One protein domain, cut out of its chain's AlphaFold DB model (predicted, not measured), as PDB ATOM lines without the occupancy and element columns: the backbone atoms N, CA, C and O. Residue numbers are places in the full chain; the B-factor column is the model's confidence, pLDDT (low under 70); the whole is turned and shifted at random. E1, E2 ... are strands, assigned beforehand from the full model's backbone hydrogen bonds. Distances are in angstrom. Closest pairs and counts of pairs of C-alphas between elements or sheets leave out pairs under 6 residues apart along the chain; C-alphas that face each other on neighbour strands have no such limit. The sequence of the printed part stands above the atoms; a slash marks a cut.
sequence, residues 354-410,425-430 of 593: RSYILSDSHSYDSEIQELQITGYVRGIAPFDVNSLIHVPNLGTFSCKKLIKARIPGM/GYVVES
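This is residues 354 to 410 and 425 to 430 of the 593 residues of the protein "AARP2CN domain-containing protein" of Fragilariopsis cylindrus CCMP1102 (UniProt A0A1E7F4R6). A long hairpin, E1 and E2, is bent into an L, and two short two-stranded ribbons stand on the inner side of the bend: E3 with E4 on the side of E1, and E5 with E6 on the side of E2. The arrangement is loose between ribbons, and E4 runs on into E5 across a break of 2 residues. The printed part has 63 residues with no named helix and six named strands, E1 to E6 in chain order, in three antiparallel two-stranded sheets; the class is all strand. The whole is compact, with a radius of gyration of the C-alphas of 12.1 A, and rounded, spanning 33 by 26 by 23 A.

E1, residues 355 to 365, is 24.7 A long and begins with C-alpha 355 at (225.972, 355.536, 460.163); it bends by 84 degrees at residue 360. E2, residues 370 to 379, is 24.3 A long and bends by 70 degrees at residue 376. E3 is residues 388 to 391, 9.9 A, and E4 residues 395 to 398, 10.5 A. E5 is residues 401 to 403, 6.6 A, and E6 residues 427 to 429, 6.5 A, ending with C-alpha 429 at (224.336, 364.370, 475.355).

The hairpin of E1 and E2 is antiparallel at 162 degrees, with N 360 and O 374 2.8 A apart, within hydrogen-bond range. E1 and E3 are near each other, with 6 pairs of C-alphas within 10 A. E3 and E4 form a hairpin, antiparallel at 145 degrees, with N 389 and O 397 at 2.8 A. E2 and E5 are near each other, also with 6 such pairs. E5 and E6 are antiparallel at 171 degrees, with N 402 and O 428 at 2.8 A. E3 and E5 are apart.

The C-alphas of Glu 367 and Ile 380, the two farthest apart, are 35.0 A from each other. Residues 411 to 424 are not printed, and C-alphas 410 and 425 are 15.9 A apart across this cut. Of the links printed whole, E2 to E3 is short and the others are tight. Residues 407 to 410 and 425 to 426 are under pLDDT 70.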
ATOM      1  N   ARG A 354     222.201 353.563 457.899       84.94
ATOM      2  CA  ARG A 354     223.044 353.378 459.085       84.94
ATOM      3  C   ARG A 354     224.296 354.232 458.955       84.94
ATOM      4  O   ARG A 354     224.893 354.311 457.878       84.94
ATOM      5  N   SER A 355     224.676 354.881 460.045       88.12
ATOM      6  CA  SER A 355     225.972 355.536 460.163       88.12
ATOM      7  C   SER A 355     226.973 354.591 460.825       88.12
ATOM      8  O   SER A 355     226.601 353.691 461.574       88.12
ATOM      9  N   TYR A 356     228.247 354.758 460.499       89.94
ATOM     10  CA  TYR A 356     229.343 354.008 461.099       89.94
ATOM     11  C   TYR A 356     230.553 354.922 461.273       89.94
ATOM     12  O   TYR A 356     230.698 355.932 460.579       89.94
ATOM     13  N   ILE A 357     231.422 354.572 462.216       89.25
ATOM     14  CA  ILE A 357     232.637 355.321 462.526       89.25
ATOM     15  C   ILE A 357     233.812 354.363 462.386       89.25
ATOM     16  O   ILE A 357     233.800 353.274 462.951       89.25
ATOM     17  N   LEU A 358     234.825 354.780 461.629       88.06
ATOM     18  CA  LEU A 358     236.141 354.152 461.678       88.06
ATOM     19  C   LEU A 358     236.958 354.891 462.738       88.06
ATOM     20  O   LEU A 358     237.098 356.113 462.646       88.06
ATOM     21  N   SER A 359     237.438 354.161 463.742       85.75
ATOM     22  CA  SER A 359     238.225 354.718 464.836       85.75
ATOM     23  C   SER A 359     239.643 355.068 464.378       85.75
ATOM     24  O   SER A 359     240.346 354.249 463.794       85.75
ATOM     25  N   ASP A 360     240.069 356.295 464.670       80.50
ATOM     26  CA  ASP A 360     241.452 356.744 464.497       80.50
ATOM     27  C   ASP A 360     242.238 356.531 465.798       80.50
ATOM     28  O   ASP A 360     243.316 355.944 465.785       80.50
ATOM     29  N   SER A 361     241.678 356.947 466.937       80.06
ATOM     30  CA  SER A 361     242.228 356.654 468.265       80.06
ATOM     31  C   SER A 361     241.132 356.282 469.257       80.06
ATOM     32  O   SER A 361     239.990 356.748 469.152       80.06
ATOM     33  N   HIS A 362     241.481 355.422 470.210       85.31
ATOM     34  CA  HIS A 362     240.602 355.000 471.290       85.31
ATOM     35  C   HIS A 362     241.330 355.138 472.627       85.31
ATOM     36  O   HIS A 362     242.530 354.882 472.711       85.31
ATOM     37  N   SER A 363     240.604 355.543 473.662       86.94
ATOM     38  CA  SER A 363     241.080 355.530 475.043       86.94
ATOM     39  C   SER A 363     239.977 354.978 475.930       86.94
ATOM     40  O   SER A 363     238.827 355.413 475.840       86.94
ATOM     41  N   TYR A 364     240.323 353.991 476.751       89.25
ATOM     42  CA  TYR A 364     239.393 353.345 477.666       89.25
ATOM     43  C   TYR A 364     239.732 353.730 479.101       89.25
ATOM     44  O   TYR A 364     240.872 353.557 479.531       89.25
ATOM     45  N   ASP A 365     238.740 354.245 479.818       91.25
ATOM     46  CA  ASP A 365     238.835 354.494 481.249       91.25
ATOM     47  C   ASP A 365     238.172 353.335 482.003       91.25
ATOM     48  O   ASP A 365     236.956 353.132 481.922       91.25
ATOM     49  N   SER A 366     238.985 352.558 482.722       89.88
ATOM     50  CA  SER A 366     238.517 351.384 483.458       89.88
ATOM     51  C   SER A 366     237.723 351.735 484.716       89.88
ATOM     52  O   SER A 366     236.967 350.885 485.184       89.88
ATOM     53  N   GLU A 367     237.884 352.936 485.281       90.69
ATOM     54  CA  GLU A 367     237.177 353.332 486.507       90.69
ATOM     55  C   GLU A 367     235.725 353.711 486.204       90.69
ATOM     56  O   GLU A 367     234.811 353.354 486.946       90.69
ATOM     57  N   ILE A 368     235.510 354.394 485.079       88.19
ATOM     58  CA  ILE A 368     234.195 354.898 484.656       88.19
ATOM     59  C   ILE A 368     233.516 353.925 483.670       88.19
ATOM     60  O   ILE A 368     232.336 354.073 483.359       88.19
ATOM     61  N   GLN A 369     234.242 352.906 483.188       87.88
ATOM     62  CA  GLN A 369     233.818 351.997 482.113       87.88
ATOM     63  C   GLN A 369     233.414 352.743 480.827       87.88
ATOM     64  O   GLN A 369     232.554 352.295 480.066       87.88
ATOM     65  N   GLU A 370     234.051 353.885 480.564       90.12
ATOM     66  CA  GLU A 370     233.763 354.731 479.409       90.12
ATOM     67  C   GLU A 370     234.818 354.539 478.317       90.12
ATOM     68  O   GLU A 370     236.020 354.709 478.530       90.12
ATOM     69  N   LEU A 371     234.352 354.203 477.112       90.44
ATOM     70  CA  LEU A 371     235.188 354.091 475.923       90.44
ATOM     71  C   LEU A 371     235.069 355.365 475.086       90.44
ATOM     72  O   LEU A 371     234.021 355.649 474.503       90.44
ATOM     73  N   GLN A 372     236.162 356.115 474.986       89.81
ATOM     74  CA  GLN A 372     236.245 357.277 474.111       89.81
ATOM     75  C   GLN A 372     236.780 356.839 472.749       89.81
ATOM     76  O   GLN A 372     237.909 356.364 472.631       89.81
ATOM     77  N   ILE A 373     235.958 357.005 471.715       89.06
ATOM     78  CA  ILE A 373     236.315 356.697 470.330       89.06
ATOM     79  C   ILE A 373     236.363 358.001 469.548       89.06
ATOM     80  O   ILE A 373     235.406 358.772 469.530       89.06
ATOM     81  N   THR A 374     237.474 358.229 468.861       87.00
ATOM     82  CA  THR A 374     237.634 359.359 467.945       87.00
ATOM     83  C   THR A 374     237.695 358.835 466.521       87.00
ATOM     84  O   THR A 374     238.352 357.833 466.250       87.00
ATOM     85  N   GLY A 375     236.989 359.486 465.603       86.06
ATOM     86  CA  GLY A 375     236.935 359.044 464.217       86.06
ATOM     87  C   GLY A 375     235.990 359.884 463.374       86.06
ATOM     88  O   GLY A 375     235.343 360.818 463.855       86.06
ATOM     89  N   TYR A 376     235.903 359.534 462.096       85.00
ATOM     90  CA  TYR A 376     235.014 360.205 461.155       85.00
ATOM     91  C   TYR A 376     233.687 359.459 461.035       85.00
ATOM     92  O   TYR A 376     233.667 358.267 460.727       85.00
ATOM     93  N   VAL A 377     232.583 360.191 461.194       85.81
ATOM     94  CA  VAL A 377     231.235 359.683 460.914       85.81
ATOM     95  C   VAL A 377     231.057 359.495 459.408       85.81
ATOM     96  O   VAL A 377     231.296 360.408 458.612       85.81
ATOM     97  N   ARG A 378     230.615 358.300 459.020       83.38
ATOM     98  CA  ARG A 378     230.320 357.884 457.645       83.38
ATOM     99  C   ARG A 378     228.910 357.307 457.571       83.38
ATOM    100  O   ARG A 378     228.355 356.883 458.578       83.38
ATOM    101  N   GLY A 379     228.341 357.274 456.370       79.19
ATOM    102  CA  GLY A 379     226.980 356.788 456.115       79.19
ATOM    103  C   GLY A 379     226.092 357.854 455.482       79.19
ATOM    104  O   GLY A 379     226.515 358.989 455.270       79.19
ATOM    105  N   ILE A 380     224.869 357.468 455.117       76.69
ATOM    106  CA  ILE A 380     223.885 358.393 454.534       76.69
ATOM    107  C   ILE A 380     223.083 359.134 455.610       76.69
ATOM    108  O   ILE A 380     222.672 360.274 455.396       76.69
ATOM    109  N   ALA A 381     222.876 358.485 456.757       80.69
ATOM    110  CA  ALA A 381     222.154 359.032 457.893       80.69
ATOM    111  C   ALA A 381     223.102 359.814 458.821       80.69
ATOM    112  O   ALA A 381     224.271 359.436 458.955       80.69
ATOM    113  N   PRO A 382     222.626 360.894 459.465       82.50
ATOM    114  CA  PRO A 382     223.364 361.530 460.549       82.50
ATOM    115  C   PRO A 382     223.539 360.550 461.720       82.50
ATOM    116  O   PRO A 382     222.754 359.620 461.891       82.50
ATOM    117  N   PHE A 383     224.590 360.750 462.511       85.81
ATOM    118  CA  PHE A 383     224.823 359.959 463.716       85.81
ATOM    119  C   PHE A 383     223.926 360.468 464.846       85.81
ATOM    120  O   PHE A 383     224.005 361.648 465.193       85.81
ATOM    121  N   ASP A 384     223.079 359.594 465.385       87.50
ATOM    122  CA  ASP A 384     222.204 359.890 466.520       87.50
ATOM    123  C   ASP A 384     222.832 359.367 467.817       87.50
ATOM    124  O   ASP A 384     223.369 358.261 467.857       87.50
ATOM    125  N   VAL A 385     222.782 360.180 468.872       88.75
ATOM    126  CA  VAL A 385     223.330 359.859 470.200       88.75
ATOM    127  C   VAL A 385     222.354 358.989 470.996       88.75
ATOM    128  O   VAL A 385     222.769 358.268 471.898       88.75
ATOM    129  N   ASN A 386     221.062 359.027 470.666       89.81
ATOM    130  CA  ASN A 386     220.047 358.244 471.374       89.81
ATOM    131  C   ASN A 386     219.998 356.779 470.915       89.81
ATOM    132  O   ASN A 386     219.552 355.920 471.676       89.81
ATOM    133  N   SER A 387     220.481 356.496 469.704       89.62
ATOM    134  CA  SER A 387     220.511 355.146 469.148       89.62
ATOM    135  C   SER A 387     221.608 354.272 469.758       89.62
ATOM    136  O   SER A 387     222.676 354.749 470.158       89.62
ATOM    137  N   LEU A 388     221.373 352.959 469.771       90.31
ATOM    138  CA  LEU A 388     222.392 351.984 470.163       90.31
ATOM    139  C   LEU A 388     223.544 351.911 469.150       90.31
ATOM    140  O   LEU A 388     223.354 351.919 467.932       90.31
ATOM    141  N   ILE A 389     224.755 351.749 469.675       91.25
ATOM    142  CA  ILE A 389     225.988 351.541 468.922       91.25
ATOM    143  C   ILE A 389     226.369 350.069 469.036       91.25
ATOM    144  O   ILE A 389     226.519 349.532 470.130       91.25
ATOM    145  N   HIS A 390     226.575 349.414 467.899       91.06
ATOM    146  CA  HIS A 390     227.131 348.068 467.863       91.06
ATOM    147  C   HIS A 390     228.622 348.129 467.537       91.06
ATOM    148  O   HIS A 390     229.012 348.699 466.516       91.06
ATOM    149  N   VAL A 391     229.445 347.528 468.394       90.44
ATOM    150  CA  VAL A 391     230.875 347.347 468.161       90.44
ATOM    151  C   VAL A 391     231.110 345.872 467.819       90.44
ATOM    152  O   VAL A 391     230.808 345.009 468.653       90.44
ATOM    153  N   PRO A 392     231.635 345.560 466.617       87.88
ATOM    154  CA  PRO A 392     231.925 344.186 466.221       87.88
ATOM    155  C   PRO A 392     232.783 343.472 467.269       87.88
ATOM    156  O   PRO A 392     233.683 344.078 467.850       87.88
ATOM    157  N   ASN A 393     232.487 342.196 467.522       85.00
ATOM    158  CA  ASN A 393     233.181 341.325 468.485       85.00
ATOM    159  C   ASN A 393     233.095 341.744 469.973       85.00
ATOM    160  O   ASN A 393     233.563 341.001 470.828       85.00
ATOM    161  N   LEU A 394     232.481 342.887 470.302       86.69
ATOM    162  CA  LEU A 394     232.321 343.384 471.678       86.69
ATOM    163  C   LEU A 394     230.855 343.408 472.124       86.69
ATOM    164  O   LEU A 394     230.553 343.110 473.275       86.69
ATOM    165  N   GLY A 395     229.934 343.748 471.218       88.94
ATOM    166  CA  GLY A 395     228.499 343.754 471.493       88.94
ATOM    167  C   GLY A 395     227.824 345.089 471.198       88.94
ATOM    168  O   GLY A 395     228.279 345.880 470.376       88.94
ATOM    169  N   THR A 396     226.681 345.313 471.838       92.06
ATOM    170  CA  THR A 396     225.846 346.502 471.628       92.06
ATOM    171  C   THR A 396     225.867 347.343 472.891       92.06
ATOM    172  O   THR A 396     225.735 346.798 473.982       92.06
ATOM    173  N   PHE A 397     226.036 348.652 472.738       91.06
ATOM    174  CA  PHE A 397     226.202 349.614 473.819       91.06
ATOM    175  C   PHE A 397     225.421 350.891 473.514       91.06
ATOM    176  O   PHE A 397     225.133 351.212 472.365       91.06
ATOM    177  N   SER A 398     225.095 351.655 474.545       89.31
ATOM    178  CA  SER A 398     224.469 352.970 474.409       89.31
ATOM    179  C   SER A 398     225.496 354.097 474.321       89.31
ATOM    180  O   SER A 398     226.508 354.049 475.021       89.31
ATOM    181  N   CYS A 399     225.196 355.168 473.583       89.00
ATOM    182  CA  CYS A 399     226.023 356.373 473.603       89.00
ATOM    183  C   CYS A 399     225.644 357.312 474.762       89.00
ATOM    184  O   CYS A 399     224.466 357.572 475.019       89.00
ATOM    185  N   LYS A 400     226.647 357.859 475.459       88.38
ATOM    186  CA  LYS A 400     226.446 358.879 476.503       88.38
ATOM    187  C   LYS A 400     226.506 360.296 475.932       88.38
ATOM    188  O   LYS A 400     225.650 361.127 476.218       88.38
ATOM    189  N   LYS A 401     227.549 360.583 475.153       89.06
ATOM    190  CA  LYS A 401     227.883 361.933 474.704       89.06
ATOM    191  C   LYS A 401     228.667 361.891 473.402       89.06
ATOM    192  O   LYS A 401     229.549 361.056 473.230       89.06
ATOM    193  N   LEU A 402     228.384 362.848 472.528       89.19
ATOM    194  CA  LEU A 402     229.122 363.118 471.307       89.19
ATOM    195  C   LEU A 402     229.787 364.488 471.413       89.19
ATOM    196  O   LEU A 402     229.138 365.490 471.706       89.19
ATOM    197  N   ILE A 403     231.095 364.520 471.162       88.06
ATOM    198  CA  ILE A 403     231.911 365.733 471.201       88.06
ATOM    199  C   ILE A 403     232.507 365.938 469.813       88.06
ATOM    200  O   ILE A 403     233.128 365.033 469.251       88.06
ATOM    201  N   LYS A 404     232.345 367.136 469.247       82.31
ATOM    202  CA  LYS A 404     233.004 367.484 467.988       82.31
ATOM    203  C   LYS A 404     234.521 367.570 468.194       82.31
ATOM    204  O   LYS A 404     235.021 368.513 468.798       82.31
ATOM    205  N   ALA A 405     235.257 366.607 467.644       76.31
ATOM    206  CA  ALA A 405     236.715 366.604 467.673       76.31
ATOM    207  C   ALA A 405     237.327 367.526 466.599       76.31
ATOM    208  O   ALA A 405     236.765 367.736 465.517       76.31
ATOM    209  N   ARG A 406     238.524 368.052 466.881       71.75
ATOM    210  CA  ARG A 406     239.318 368.818 465.914       71.75
ATOM    211  C   ARG A 406     239.808 367.899 464.796       71.75
ATOM    212  O   ARG A 406     240.447 366.891 465.065       71.75
ATOM    213  N   ILE A 407     239.586 368.294 463.542       69.81
ATOM    214  CA  ILE A 407     240.049 367.534 462.371       69.81
ATOM    215  C   ILE A 407     241.589 367.582 462.295       69.81
ATOM    216  O   ILE A 407     242.151 368.676 462.128       69.81
ATOM    217  N   PRO A 408     242.290 366.433 462.362       63.47
ATOM    218  CA  PRO A 408     243.739 366.380 462.192       63.47
ATOM    219  C   PRO A 408     244.180 366.952 460.833       63.47
ATOM    220  O   PRO A 408     243.617 366.641 459.785       63.47
ATOM    221  N   GLY A 409     245.203 367.813 460.822       56.75
ATOM    222  CA  GLY A 409     245.831 368.295 459.581       56.75
ATOM    223  C   GLY A 409     245.098 369.408 458.811       56.75
ATOM    224  O   GLY A 409     245.518 369.761 457.697       56.75
ATOM    225  N   MET A 410     244.038 370.003 459.368       57.12
ATOM    226  CA  MET A 410     243.455 371.251 458.860       57.12
ATOM    227  C   MET A 410     244.189 372.466 459.451       57.12
ATOM    228  O   MET A 410     244.222 372.665 460.662       57.12
ATOM    229  N   GLY A 425     233.252 373.612 471.303       57.66
ATOM    230  CA  GLY A 425     233.016 372.248 470.863       57.66
ATOM    231  C   GLY A 425     231.562 371.852 471.088       57.66
ATOM    232  O   GLY A 425     231.107 371.726 472.220       57.66
ATOM    233  N   TYR A 426     230.833 371.647 469.992       66.62
ATOM    234  CA  TYR A 426     229.462 371.159 470.037       66.62
ATOM    235  C   TYR A 426     229.432 369.821 470.785       66.62
ATOM    236  O   TYR A 426     230.068 368.845 470.365       66.62
ATOM    237  N   VAL A 427     228.722 369.818 471.909       80.88
ATOM    238  CA  VAL A 427     228.492 368.672 472.779       80.88
ATOM    239  C   VAL A 427     227.024 368.292 472.662       80.88
ATOM    240  O   VAL A 427     226.152 369.121 472.906       80.88
ATOM    241  N   VAL A 428     226.759 367.037 472.314       84.19
ATOM    242  CA  VAL A 428     225.414 366.453 472.343       84.19
ATOM    243  C   VAL A 428     225.415 365.338 473.367       84.19
ATOM    244  O   VAL A 428     226.226 364.421 473.271       84.19
ATOM    245  N   GLU A 429     224.527 365.412 474.345       86.69
ATOM    246  CA  GLU A 429     224.336 364.370 475.355       86.69
ATOM    247  C   GLU A 429     223.068 363.576 475.020       86.69
ATOM    248  O   GLU A 429     222.174 364.108 474.359       86.69
ATOM    249  N   SER A 430     223.014 362.290 475.389       84.81
ATOM    250  CA  SER A 430     221.812 361.482 475.158       84.81
ATOM    251  C   SER A 430     220.675 361.904 476.082       84.81
ATOM    252  O   SER A 430     220.869 362.109 477.280       84.81
TER     253      SER A 430